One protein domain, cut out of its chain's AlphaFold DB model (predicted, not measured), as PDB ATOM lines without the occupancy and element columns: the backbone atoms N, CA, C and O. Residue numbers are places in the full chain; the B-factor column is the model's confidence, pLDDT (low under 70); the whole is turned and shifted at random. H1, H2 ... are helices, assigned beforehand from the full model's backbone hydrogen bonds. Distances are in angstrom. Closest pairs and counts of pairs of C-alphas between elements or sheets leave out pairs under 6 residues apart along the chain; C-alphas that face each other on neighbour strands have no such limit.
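This is residues 26 to 51 and 80 to 147 of the 147 residues of an uncharacterized protein of Phytophthora fragariae (UniProt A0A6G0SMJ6). The longest helix, H6, runs through the middle, with H4 alongside it on one side, running the opposite way, and H2 crossing it on the other. H1 sits near H2 at the edge of the body, short H3 makes a corner with H4, and short H5 touches H2. The printed part has 94 residues with six named helices, H1 to H6 in order, and no named strand: an all-helix domain. It is compact, with a radius of gyration of the C-alphas of 13.0 A, and spans 35 by 31 by 18 A.

Find C-alpha 127 at (213.128, 252.077, 164.463); from there H6, residues 127 to 146, runs 29.5 A to C-alpha 146 at (184.386, 245.506, 165.510). Look next for H4, residues 87 to 101, 20.2 A, and H2, residues 39 to 49, 15.4 A. H1, residues 26 to 33, begins at (207.860, 237.711, 172.897). H3 is residues 80 to 85, H5 residues 110 to 115.

H6 is the hub. It touches H4 at a shallow tilt of 8 degrees, opposite ways; look at the closest C-alphas, Ala 89 and Ile 144, 6.2 A apart. With residues 138 to 142 alone it touches H2, about perpendicular at 82 degrees. H3 and H4 touch only at the corner. H1 and H6 are apart. Every O i to N i+4 pair is within hydrogen-bond range in H1, H2, H3, H5 and H6; H4 has 7 of 11.

Residues 52 to 79 are not printed; C-alphas 51 and 80 stand 10.7 A apart across this cut. The link from H5 to H6 is long. Confidence is under 70 at residues 123 to 129, of which 127 to 129 belong to H6.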
ATOM      1  N   ILE A  26     209.033 236.986 173.392       82.50
ATOM      2  CA  ILE A  26     207.860 237.711 172.897       82.50
ATOM      3  C   ILE A  26     207.128 238.459 174.015       82.50
ATOM      4  O   ILE A  26     206.798 239.634 173.878       82.50
ATOM      5  N   TRP A  27     206.981 237.818 175.172       83.62
ATOM      6  CA  TRP A  27     206.216 238.352 176.294       83.62
ATOM      7  C   TRP A  27     206.858 239.605 176.889       83.62
ATOM      8  O   TRP A  27     206.165 240.530 177.303       83.62
ATOM      9  N   VAL A  28     208.192 239.674 176.892       85.56
ATOM     10  CA  VAL A  28     208.928 240.853 177.370       85.56
ATOM     11  C   VAL A  28     208.733 242.031 176.421       85.56
ATOM     12  O   VAL A  28     208.571 243.166 176.878       85.56
ATOM     13  N   ARG A  29     208.745 241.782 175.106       84.06
ATOM     14  CA  ARG A  29     208.457 242.809 174.102       84.06
ATOM     15  C   ARG A  29     207.015 243.286 174.231       84.06
ATOM     16  O   ARG A  29     206.800 244.488 174.327       84.06
ATOM     17  N   ASP A  30     206.056 242.373 174.321       81.69
ATOM     18  CA  ASP A  30     204.634 242.714 174.401       81.69
ATOM     19  C   ASP A  30     204.315 243.496 175.679       81.69
ATOM     20  O   ASP A  30     203.607 244.496 175.624       81.69
ATOM     21  N   LEU A  31     204.930 243.155 176.817       84.75
ATOM     22  CA  LEU A  31     204.840 243.956 178.045       84.75
ATOM     23  C   LEU A  31     205.366 245.388 177.879       84.75
ATOM     24  O   LEU A  31     204.896 246.291 178.572       84.75
ATOM     25  N   LYS A  32     206.359 245.616 177.010       85.06
ATOM     26  CA  LYS A  32     206.857 246.966 176.703       85.06
ATOM     27  C   LYS A  32     205.913 247.679 175.737       85.06
ATOM     28  O   LYS A  32     205.492 248.789 176.037       85.06
ATOM     29  N   THR A  33     205.537 247.034 174.634       79.38
ATOM     30  CA  THR A  33     204.655 247.602 173.603       79.38
ATOM     31  C   THR A  33     203.272 247.939 174.157       79.38
ATOM     32  O   THR A  33     202.749 249.018 173.890       79.38
ATOM     33  N   ASN A  34     202.709 247.080 175.014       82.31
ATOM     34  CA  ASN A  34     201.376 247.273 175.584       82.31
ATOM     35  C   ASN A  34     201.264 248.507 176.494       82.31
ATOM     36  O   ASN A  34     200.158 248.963 176.759       82.31
ATOM     37  N   LYS A  35     202.385 249.092 176.940       84.50
ATOM     38  CA  LYS A  35     202.388 250.369 177.679       84.50
ATOM     39  C   LYS A  35     202.100 251.577 176.788       84.50
ATOM     40  O   LYS A  35     201.805 252.649 177.305       84.50
ATOM     41  N   HIS A  36     202.234 251.416 175.475       83.62
ATOM     42  CA  HIS A  36     202.145 252.497 174.497       83.62
ATOM     43  C   HIS A  36     200.894 252.411 173.611       83.62
ATOM     44  O   HIS A  36     200.638 253.320 172.827       83.62
ATOM     45  N   VAL A  37     200.099 251.345 173.741       82.69
ATOM     46  CA  VAL A  37     198.823 251.168 173.030       82.69
ATOM     47  C   VAL A  37     197.648 251.496 173.952       82.69
ATOM     48  O   VAL A  37     197.767 251.464 175.177       82.69
ATOM     49  N   LEU A  38     196.480 251.776 173.372       85.50
ATOM     50  CA  LEU A  38     195.256 251.944 174.156       85.50
ATOM     51  C   LEU A  38     194.905 250.640 174.902       85.50
ATOM     52  O   LEU A  38     195.056 249.561 174.324       85.50
ATOM     53  N   PRO A  39     194.355 250.706 176.131       85.88
ATOM     54  CA  PRO A  39     194.044 249.513 176.927       85.88
ATOM     55  C   PRO A  39     193.170 248.482 176.204       85.88
ATOM     56  O   PRO A  39     193.385 247.282 176.337       85.88
ATOM     57  N   VAL A  40     192.222 248.947 175.385       85.06
ATOM     58  CA  VAL A  40     191.349 248.077 174.581       85.06
ATOM     59  C   VAL A  40     192.122 247.265 173.536       85.06
ATOM     60  O   VAL A  40     191.755 246.133 173.239       85.06
ATOM     61  N   TYR A  41     193.216 247.807 173.001       85.50
ATOM     62  CA  TYR A  41     194.063 247.111 172.035       85.50
ATOM     63  C   TYR A  41     194.957 246.084 172.725       85.50
ATOM     64  O   TYR A  41     195.056 244.951 172.261       85.50
ATOM     65  N   ALA A  42     195.545 246.457 173.866       86.69
ATOM     66  CA  ALA A  42     196.327 245.534 174.683       86.69
ATOM     67  C   ALA A  42     195.483 244.332 175.143       86.69
ATOM     68  O   ALA A  42     195.939 243.197 175.043       86.69
ATOM     69  N   ASP A  43     194.242 244.564 175.591       89.12
ATOM     70  CA  ASP A  43     193.315 243.496 175.988       89.12
ATOM     71  C   ASP A  43     192.952 242.584 174.806       89.12
ATOM     72  O   ASP A  43     192.999 241.361 174.942       89.12
ATOM     73  N   LEU A  44     192.663 243.145 173.626       88.81
ATOM     74  CA  LEU A  44     192.344 242.350 172.437       88.81
ATOM     75  C   LEU A  44     193.507 241.438 172.022       88.81
ATOM     76  O   LEU A  44     193.303 240.238 171.830       88.81
ATOM     77  N   LEU A  45     194.724 241.984 171.922       87.38
ATOM     78  CA  LEU A  45     195.925 241.218 171.572       87.38
ATOM     79  C   LEU A  45     196.231 240.153 172.620       87.38
ATOM     80  O   LEU A  45     196.463 238.998 172.266       87.38
ATOM     81  N   TYR A  46     196.149 240.514 173.903       87.38
ATOM     82  CA  TYR A  46     196.323 239.570 174.999       87.38
ATOM     83  C   TYR A  46     195.351 238.398 174.856       87.38
ATOM     84  O   TYR A  46     195.761 237.235 174.917       87.38
ATOM     85  N   ARG A  47     194.069 238.686 174.592       88.56
ATOM     86  CA  ARG A  47     193.051 237.651 174.420       88.56
ATOM     87  C   ARG A  47     193.273 236.793 173.185       88.56
ATOM     88  O   ARG A  47     193.011 235.588 173.235       88.56
ATOM     89  N   LEU A  48     193.731 237.395 172.092       89.00
ATOM     90  CA  LEU A  48     194.084 236.685 170.872       89.00
ATOM     91  C   LEU A  48     195.240 235.711 171.134       89.00
ATOM     92  O   LEU A  48     195.060 234.510 170.954       89.00
ATOM     93  N   GLN A  49     196.371 236.203 171.638       86.75
ATOM     94  CA  GLN A  49     197.596 235.428 171.880       86.75
ATOM     95  C   GLN A  49     197.414 234.315 172.916       86.75
ATOM     96  O   GLN A  49     197.953 233.223 172.759       86.75
ATOM     97  N   HIS A  50     196.614 234.560 173.957       82.94
ATOM     98  CA  HIS A  50     196.328 233.568 174.998       82.94
ATOM     99  C   HIS A  50     195.174 232.640 174.627       82.94
ATOM    100  O   HIS A  50     194.702 231.874 175.466       82.94
ATOM    101  N   ASN A  51     194.700 232.688 173.377       82.62
ATOM    102  CA  ASN A  51     193.659 231.799 172.887       82.62
ATOM    103  C   ASN A  51     192.322 231.948 173.652       82.62
ATOM    104  O   ASN A  51     191.466 231.053 173.653       82.62
ATOM    105  N   SER A  80     191.986 232.525 163.555       91.56
ATOM    106  CA  SER A  80     192.661 232.651 162.262       91.56
ATOM    107  C   SER A  80     191.668 232.886 161.125       91.56
ATOM    108  O   SER A  80     191.958 233.648 160.208       91.56
ATOM    109  N   HIS A  81     190.470 232.297 161.192       91.88
ATOM    110  CA  HIS A  81     189.414 232.629 160.247       91.88
ATOM    111  C   HIS A  81     188.960 234.080 160.407       91.88
ATOM    112  O   HIS A  81     189.056 234.835 159.449       91.88
ATOM    113  N   LEU A  82     188.550 234.482 161.611       92.19
ATOM    114  CA  LEU A  82     188.049 235.826 161.895       92.19
ATOM    115  C   LEU A  82     189.024 236.920 161.443       92.19
ATOM    116  O   LEU A  82     188.605 237.891 160.831       92.19
ATOM    117  N   PHE A  83     190.319 236.753 161.712       92.75
ATOM    118  CA  PHE A  83     191.306 237.803 161.466       92.75
ATOM    119  C   PHE A  83     192.100 237.679 160.174       92.75
ATOM    120  O   PHE A  83     192.789 238.636 159.845       92.75
ATOM    121  N   TRP A  84     192.077 236.546 159.470       93.50
ATOM    122  CA  TRP A  84     192.965 236.343 158.317       93.50
ATOM    123  C   TRP A  84     192.294 235.622 157.149       93.50
ATOM    124  O   TRP A  84     192.340 236.116 156.028       93.50
ATOM    125  N   TYR A  85     191.652 234.474 157.386       92.12
ATOM    126  CA  TYR A  85     191.115 233.644 156.295       92.12
ATOM    127  C   TYR A  85     189.670 233.964 155.888       92.12
ATOM    128  O   TYR A  85     189.197 233.451 154.875       92.12
ATOM    129  N   CYS A  86     188.931 234.744 156.675       94.25
ATOM    130  CA  CYS A  86     187.604 235.214 156.295       94.25
ATOM    131  C   CYS A  86     187.708 236.136 155.073       94.25
ATOM    132  O   CYS A  86     188.616 236.955 155.022       94.25
ATOM    133  N   GLY A  87     186.766 236.044 154.124       93.38
ATOM    134  CA  GLY A  87     186.754 236.900 152.930       93.38
ATOM    135  C   GLY A  87     186.800 238.391 153.271       93.38
ATOM    136  O   GLY A  87     187.641 239.106 152.744       93.38
ATOM    137  N   PHE A  88     185.998 238.823 154.250       93.19
ATOM    138  CA  PHE A  88     186.028 240.200 154.746       93.19
ATOM    139  C   PHE A  88     187.409 240.594 155.291       93.19
ATOM    140  O   PHE A  88     187.963 241.618 154.904       93.19
ATOM    141  N   ALA A  89     187.993 239.767 156.164       93.19
ATOM    142  CA  ALA A  89     189.313 240.038 156.725       93.19
ATOM    143  C   ALA A  89     190.401 240.049 155.641       93.19
ATOM    144  O   ALA A  89     191.260 240.925 155.651       93.19
ATOM    145  N   ALA A  90     190.355 239.110 154.697       92.38
ATOM    146  CA  ALA A  90     191.291 239.023 153.586       92.38
ATOM    147  C   ALA A  90     191.218 240.264 152.686       92.38
ATOM    148  O   ALA A  90     192.264 240.777 152.294       92.38
ATOM    149  N   ASP A  91     190.016 240.778 152.413       91.75
ATOM    150  CA  ASP A  91     189.824 242.016 151.654       91.75
ATOM    151  C   ASP A  91     190.403 243.223 152.401       91.75
ATOM    152  O   ASP A  91     191.158 243.998 151.814       91.75
ATOM    153  N   VAL A  92     190.142 243.332 153.713       91.06
ATOM    154  CA  VAL A  92     190.754 244.367 154.561       91.06
ATOM    155  C   VAL A  92     192.275 244.259 154.517       91.06
ATOM    156  O   VAL A  92     192.943 245.261 154.303       91.06
ATOM    157  N   TRP A  93     192.857 243.070 154.682       91.94
ATOM    158  CA  TRP A  93     194.311 242.909 154.645       91.94
ATOM    159  C   TRP A  93     194.902 243.216 153.278       91.94
ATOM    160  O   TRP A  93     195.952 243.849 153.215       91.94
ATOM    161  N   LYS A  94     194.246 242.817 152.190       90.62
ATOM    162  CA  LYS A  94     194.744 243.000 150.823       90.62
ATOM    163  C   LYS A  94     195.120 244.452 150.523       90.62
ATOM    164  O   LYS A  94     196.152 244.682 149.904       90.62
ATOM    165  N   GLU A  95     194.339 245.416 151.006       85.12
ATOM    166  CA  GLU A  95     194.628 246.847 150.826       85.12
ATOM    167  C   GLU A  95     195.929 247.297 151.513       85.12
ATOM    168  O   GLU A  95     196.576 248.246 151.072       85.12
ATOM    169  N   TRP A  96     196.334 246.610 152.583       87.56
ATOM    170  CA  TRP A  96     197.474 246.990 153.419       87.56
ATOM    171  C   TRP A  96     198.710 246.123 153.201       87.56
ATOM    172  O   TRP A  96     199.826 246.606 153.384       87.56
ATOM    173  N   LEU A  97     198.539 244.861 152.804       88.25
ATOM    174  CA  LEU A  97     199.643 243.922 152.614       88.25
ATOM    175  C   LEU A  97     200.631 244.427 151.564       88.25
ATOM    176  O   LEU A  97     201.832 244.418 151.827       88.25
ATOM    177  N   ASP A  98     200.144 244.951 150.439       85.69
ATOM    178  CA  ASP A  98     201.006 245.503 149.388       85.69
ATOM    179  C   ASP A  98     201.805 246.717 149.879       85.69
ATOM    180  O   ASP A  98     202.978 246.872 149.539       85.69
ATOM    181  N   ALA A  99     201.195 247.567 150.712       85.62
ATOM    182  CA  ALA A  99     201.883 248.701 151.318       85.62
ATOM    183  C   ALA A  99     202.963 248.224 152.297       85.62
ATOM    184  O   ALA A  99     204.103 248.679 152.233       85.62
ATOM    185  N   PHE A 100     202.638 247.260 153.158       85.69
ATOM    186  CA  PHE A 100     203.590 246.735 154.128       85.69
ATOM    187  C   PHE A 100     204.748 245.966 153.486       85.69
ATOM    188  O   PHE A 100     205.888 246.086 153.935       85.69
ATOM    189  N   GLN A 101     204.489 245.213 152.416       85.75
ATOM    190  CA  GLN A 101     205.503 244.418 151.723       85.75
ATOM    191  C   GLN A 101     206.605 245.289 151.094       85.75
ATOM    192  O   GLN A 101     207.711 244.813 150.827       85.75
ATOM    193  N   GLN A 102     206.359 246.588 150.897       84.00
ATOM    194  CA  GLN A 102     207.391 247.519 150.440       84.00
ATOM    195  C   GLN A 102     208.527 247.676 151.455       84.00
ATOM    196  O   GLN A 102     209.665 247.867 151.029       84.00
ATOM    197  N   TRP A 103     208.249 247.515 152.750       81.81
ATOM    198  CA  TRP A 103     209.209 247.687 153.851       81.81
ATOM    199  C   TRP A 103     209.802 246.368 154.359       81.81
ATOM    200  O   TRP A 103     210.749 246.366 155.143       81.81
ATOM    201  N   LEU A 104     209.263 245.231 153.914       85.69
ATOM    202  CA  LEU A 104     209.609 243.912 154.437       85.69
ATOM    203  C   LEU A 104     210.169 243.001 153.340       85.69
ATOM    204  O   LEU A 104     209.639 242.950 152.230       85.69
ATOM    205  N   ASP A 105     211.219 242.253 153.669       86.31
ATOM    206  CA  ASP A 105     211.760 241.168 152.834       86.31
ATOM    207  C   ASP A 105     211.055 239.828 153.100       86.31
ATOM    208  O   ASP A 105     211.113 238.907 152.289       86.31
ATOM    209  N   SER A 106     210.357 239.714 154.231       87.19
ATOM    210  CA  SER A 106     209.523 238.563 154.585       87.19
ATOM    211  C   SER A 106     208.052 238.791 154.211       87.19
ATOM    212  O   SER A 106     207.581 239.929 154.320       87.19
ATOM    213  N   PRO A 107     207.287 237.739 153.873       88.06
ATOM    214  CA  PRO A 107     205.837 237.842 153.762       88.06
ATOM    215  C   PRO A 107     205.192 238.099 155.130       88.06
ATOM    216  O   PRO A 107     205.696 237.655 156.165       88.06
ATOM    217  N   ILE A 108     204.056 238.796 155.133       88.12
ATOM    218  CA  ILE A 108     203.190 238.889 156.312       88.12
ATOM    219  C   ILE A 108     202.232 237.709 156.281       88.12
ATOM    220  O   ILE A 108     201.485 237.521 155.323       88.12
ATOM    221  N   GLU A 109     202.238 236.936 157.357       89.62
ATOM    222  CA  GLU A 109     201.383 235.770 157.520       89.62
ATOM    223  C   GLU A 109     200.551 235.887 158.797       89.62
ATOM    224  O   GLU A 109     200.742 236.774 159.629       89.62
ATOM    225  N   TRP A 110     199.651 234.931 159.016       89.94
ATOM    226  CA  TRP A 110     198.857 234.888 160.239       89.94
ATOM    227  C   TRP A 110     199.718 234.893 161.520       89.94
ATOM    228  O   TRP A 110     199.409 235.597 162.482       89.94
ATOM    229  N   ALA A 111     200.850 234.180 161.518       86.25
ATOM    230  CA  ALA A 111     201.801 234.184 162.635       86.25
ATOM    231  C   ALA A 111     202.338 235.590 162.942       86.25
ATOM    232  O   ALA A 111     202.534 235.944 164.106       86.25
ATOM    233  N   THR A 112     202.521 236.407 161.902       87.00
ATOM    234  CA  THR A 112     202.967 237.792 162.013       87.00
ATOM    235  C   THR A 112     201.959 238.646 162.768       87.00
ATOM    236  O   THR A 112     202.358 239.489 163.560       87.00
ATOM    237  N   ILE A 113     200.658 238.413 162.606       87.56
ATOM    238  CA  ILE A 113     199.636 239.171 163.341       87.56
ATOM    239  C   ILE A 113     199.587 238.762 164.808       87.56
ATOM    240  O   ILE A 113     199.485 239.612 165.690       87.56
ATOM    241  N   VAL A 114     199.637 237.457 165.080       87.31
ATOM    242  CA  VAL A 114     199.505 236.955 166.452       87.31
ATOM    243  C   VAL A 114     200.735 237.317 167.275       87.31
ATOM    244  O   VAL A 114     200.613 237.745 168.424       87.31
ATOM    245  N   TYR A 115     201.924 237.155 166.693       84.56
ATOM    246  CA  TYR A 115     203.180 237.250 167.423       84.56
ATOM    247  C   TYR A 115     204.086 238.403 166.994       84.56
ATOM    248  O   TYR A 115     205.159 238.553 167.578       84.56
ATOM    249  N   PHE A 116     203.701 239.237 166.022       80.06
ATOM    250  CA  PHE A 116     204.564 240.289 165.455       80.06
ATOM    251  C   PHE A 116     205.969 239.754 165.140       80.06
ATOM    252  O   PHE A 116     206.979 240.351 165.510       80.06
ATOM    253  N   GLU A 117     206.032 238.558 164.559       77.31
ATOM    254  CA  GLU A 117     207.261 237.794 164.356       77.31
ATOM    255  C   GLU A 117     207.356 237.267 162.920       77.31
ATOM    256  O   GLU A 117     206.393 237.329 162.154       77.31
ATOM    257  N   GLY A 118     208.537 236.764 162.552       77.38
ATOM    258  CA  GLY A 118     208.853 236.351 161.186       77.38
ATOM    259  C   GLY A 118     209.080 237.530 160.243       77.38
ATOM    260  O   GLY A 118     209.188 237.321 159.043       77.38
ATOM    261  N   ILE A 119     209.156 238.748 160.789       81.31
ATOM    262  CA  ILE A 119     209.290 239.978 160.019       81.31
ATOM    263  C   ILE A 119     210.766 240.309 159.833       81.31
ATOM    264  O   ILE A 119     211.490 240.522 160.808       81.31
ATOM    265  N   VAL A 120     211.193 240.401 158.580       83.94
ATOM    266  CA  VAL A 120     212.523 240.859 158.189       83.94
ATOM    267  C   VAL A 120     212.357 242.219 157.511       83.94
ATOM    268  O   VAL A 120     211.760 242.275 156.436       83.94
ATOM    269  N   PRO A 121     212.817 243.318 158.133       81.69
ATOM    270  CA  PRO A 121     212.736 244.641 157.533       81.69
ATOM    271  C   PRO A 121     213.784 244.769 156.434       81.69
ATOM    272  O   PRO A 121     214.842 244.134 156.491       81.69
ATOM    273  N   LYS A 122     213.548 245.674 155.495       82.88
ATOM    274  CA  LYS A 122     214.591 246.074 154.559       82.88
ATOM    275  C   LYS A 122     215.670 246.901 155.273       82.88
ATOM    276  O   LYS A 122     215.372 247.654 156.203       82.88
ATOM    277  N   PRO A 123     216.940 246.796 154.847       69.50
ATOM    278  CA  PRO A 123     218.089 247.369 155.559       69.50
ATOM    279  C   PRO A 123     218.105 248.908 155.663       69.50
ATOM    280  O   PRO A 123     218.947 249.450 156.375       69.50
ATOM    281  N   SER A 124     217.200 249.622 154.984       65.88
ATOM    282  CA  SER A 124     217.060 251.085 155.056       65.88
ATOM    283  C   SER A 124     216.205 251.593 156.222       65.88
ATOM    284  O   SER A 124     216.138 252.806 156.429       65.88
ATOM    285  N   ASP A 125     215.526 250.710 156.957       60.78
ATOM    286  CA  ASP A 125     214.375 251.130 157.754       60.78
ATOM    287  C   ASP A 125     214.697 251.374 159.238       60.78
ATOM    288  O   ASP A 125     215.143 250.507 159.990       60.78
ATOM    289  N   ASN A 126     214.428 252.611 159.665       63.53
ATOM    290  CA  ASN A 126     214.633 253.103 161.027       63.53
ATOM    291  C   ASN A 126     213.605 252.524 162.024       63.53
ATOM    292  O   ASN A 126     212.455 252.260 161.679       63.53
ATOM    293  N   GLN A 127     213.973 252.470 163.312       65.25
ATOM    294  CA  GLN A 127     213.128 252.077 164.463       65.25
ATOM    295  C   GLN A 127     211.711 252.703 164.467       65.25
ATOM    296  O   GLN A 127     210.760 252.096 164.956       65.25
ATOM    297  N   ALA A 128     211.547 253.917 163.933       63.06
ATOM    298  CA  ALA A 128     210.251 254.592 163.848       63.06
ATOM    299  C   ALA A 128     209.273 253.911 162.869       63.06
ATOM    300  O   ALA A 128     208.076 253.856 163.152       63.06
ATOM    301  N   CYS A 129     209.772 253.352 161.761       69.19
ATOM    302  CA  CYS A 129     208.964 252.621 160.778       69.19
ATOM    303  C   CYS A 129     208.331 251.373 161.415       69.19
ATOM    304  O   CYS A 129     207.139 251.110 161.262       69.19
ATOM    305  N   TRP A 130     209.106 250.686 162.255       70.62
ATOM    306  CA  TRP A 130     208.670 249.510 163.001       70.62
ATOM    307  C   TRP A 130     207.524 249.767 163.975       70.62
ATOM    308  O   TRP A 130     206.575 248.986 164.036       70.62
ATOM    309  N   CYS A 131     207.598 250.856 164.740       72.94
ATOM    310  CA  CYS A 131     206.516 251.232 165.643       72.94
ATOM    311  C   CYS A 131     205.229 251.496 164.853       72.94
ATOM    312  O   CYS A 131     204.193 250.923 165.185       72.94
ATOM    313  N   SER A 132     205.304 252.295 163.783       76.69
ATOM    314  CA  SER A 132     204.155 252.597 162.919       76.69
ATOM    315  C   SER A 132     203.527 251.334 162.332       76.69
ATOM    316  O   SER A 132     202.316 251.166 162.428       76.69
ATOM    317  N   PHE A 133     204.343 250.410 161.820       81.44
ATOM    318  CA  PHE A 133     203.883 249.125 161.302       81.44
ATOM    319  C   PHE A 133     203.106 248.310 162.349       81.44
ATOM    320  O   PHE A 133     201.988 247.861 162.084       81.44
ATOM    321  N   MET A 134     203.653 248.159 163.563       78.94
ATOM    322  CA  MET A 134     202.962 247.423 164.626       78.94
ATOM    323  C   MET A 134     201.628 248.079 164.995       78.94
ATOM    324  O   MET A 134     200.627 247.377 165.126       78.94
ATOM    325  N   TYR A 135     201.573 249.409 165.115       82.44
ATOM    326  CA  TYR A 135     200.314 250.100 165.404       82.44
ATOM    327  C   TYR A 135     199.282 249.918 164.288       82.44
ATOM    328  O   TYR A 135     198.107 249.707 164.591       82.44
ATOM    329  N   SER A 136     199.699 249.937 163.019       86.25
ATOM    330  CA  SER A 136     198.802 249.684 161.890       86.25
ATOM    331  C   SER A 136     198.195 248.280 161.943       86.25
ATOM    332  O   SER A 136     196.980 248.155 161.815       86.25
ATOM    333  N   ILE A 137     198.986 247.236 162.228       86.81
ATOM    334  CA  ILE A 137     198.453 245.874 162.424       86.81
ATOM    335  C   ILE A 137     197.411 245.850 163.544       86.81
ATOM    336  O   ILE A 137     196.336 245.279 163.378       86.81
ATOM    337  N   ILE A 138     197.703 246.485 164.681       85.44
ATOM    338  CA  ILE A 138     196.794 246.508 165.833       85.44
ATOM    339  C   ILE A 138     195.464 247.176 165.466       85.44
ATOM    340  O   ILE A 138     194.398 246.658 165.798       85.44
ATOM    341  N   ILE A 139     195.514 248.304 164.758       86.12
ATOM    342  CA  ILE A 139     194.319 249.020 164.299       86.12
ATOM    343  C   ILE A 139     193.499 248.157 163.333       86.12
ATOM    344  O   ILE A 139     192.272 248.131 163.444       86.12
ATOM    345  N   LEU A 140     194.147 247.423 162.425       87.75
ATOM    346  CA  LEU A 140     193.463 246.535 161.481       87.75
ATOM    347  C   LEU A 140     192.781 245.368 162.191       87.75
ATOM    348  O   LEU A 140     191.598 245.127 161.964       87.75
ATOM    349  N   VAL A 141     193.472 244.715 163.127       88.38
ATOM    350  CA  VAL A 141     192.895 243.651 163.965       88.38
ATOM    351  C   VAL A 141     191.654 244.153 164.705       88.38
ATOM    352  O   VAL A 141     190.626 243.481 164.732       88.38
ATOM    353  N   VAL A 142     191.710 245.358 165.272       86.75
ATOM    354  CA  VAL A 142     190.562 245.951 165.969       86.75
ATOM    355  C   VAL A 142     189.429 246.293 165.007       86.75
ATOM    356  O   VAL A 142     188.268 246.092 165.353       86.75
ATOM    357  N   THR A 143     189.752 246.830 163.831       87.25
ATOM    358  CA  THR A 143     188.764 247.165 162.799       87.25
ATOM    359  C   THR A 143     188.003 245.919 162.372       87.25
ATOM    360  O   THR A 143     186.777 245.942 162.375       87.25
ATOM    361  N   ILE A 144     188.717 244.823 162.103       88.12
ATOM    362  CA  ILE A 144     188.113 243.538 161.741       88.12
ATOM    363  C   ILE A 144     187.225 243.016 162.875       88.12
ATOM    364  O   ILE A 144     186.104 242.599 162.630       88.12
ATOM    365  N   TYR A 145     187.683 243.102 164.128       86.56
ATOM    366  CA  TYR A 145     186.929 242.594 165.279       86.56
ATOM    367  C   TYR A 145     185.626 243.358 165.585       86.56
ATOM    368  O   TYR A 145     184.764 242.839 166.290       86.56
ATOM    369  N   LYS A 146     185.514 244.623 165.160       83.75
ATOM    370  CA  LYS A 146     184.386 245.506 165.510       83.75
ATOM    371  C   LYS A 146     183.277 245.572 164.456       83.75
ATOM    372  O   LYS A 146     182.233 246.141 164.771       83.75
ATOM    373  N   GLN A 147     183.532 245.086 163.244       79.12
ATOM    374  CA  GLN A 147     182.577 245.049 162.128       79.12
ATOM    375  C   GLN A 147     181.733 243.785 162.215       79.12
ATOM    376  O   GLN A 147     180.493 243.891 162.110       79.12
TER     377      GLN A 147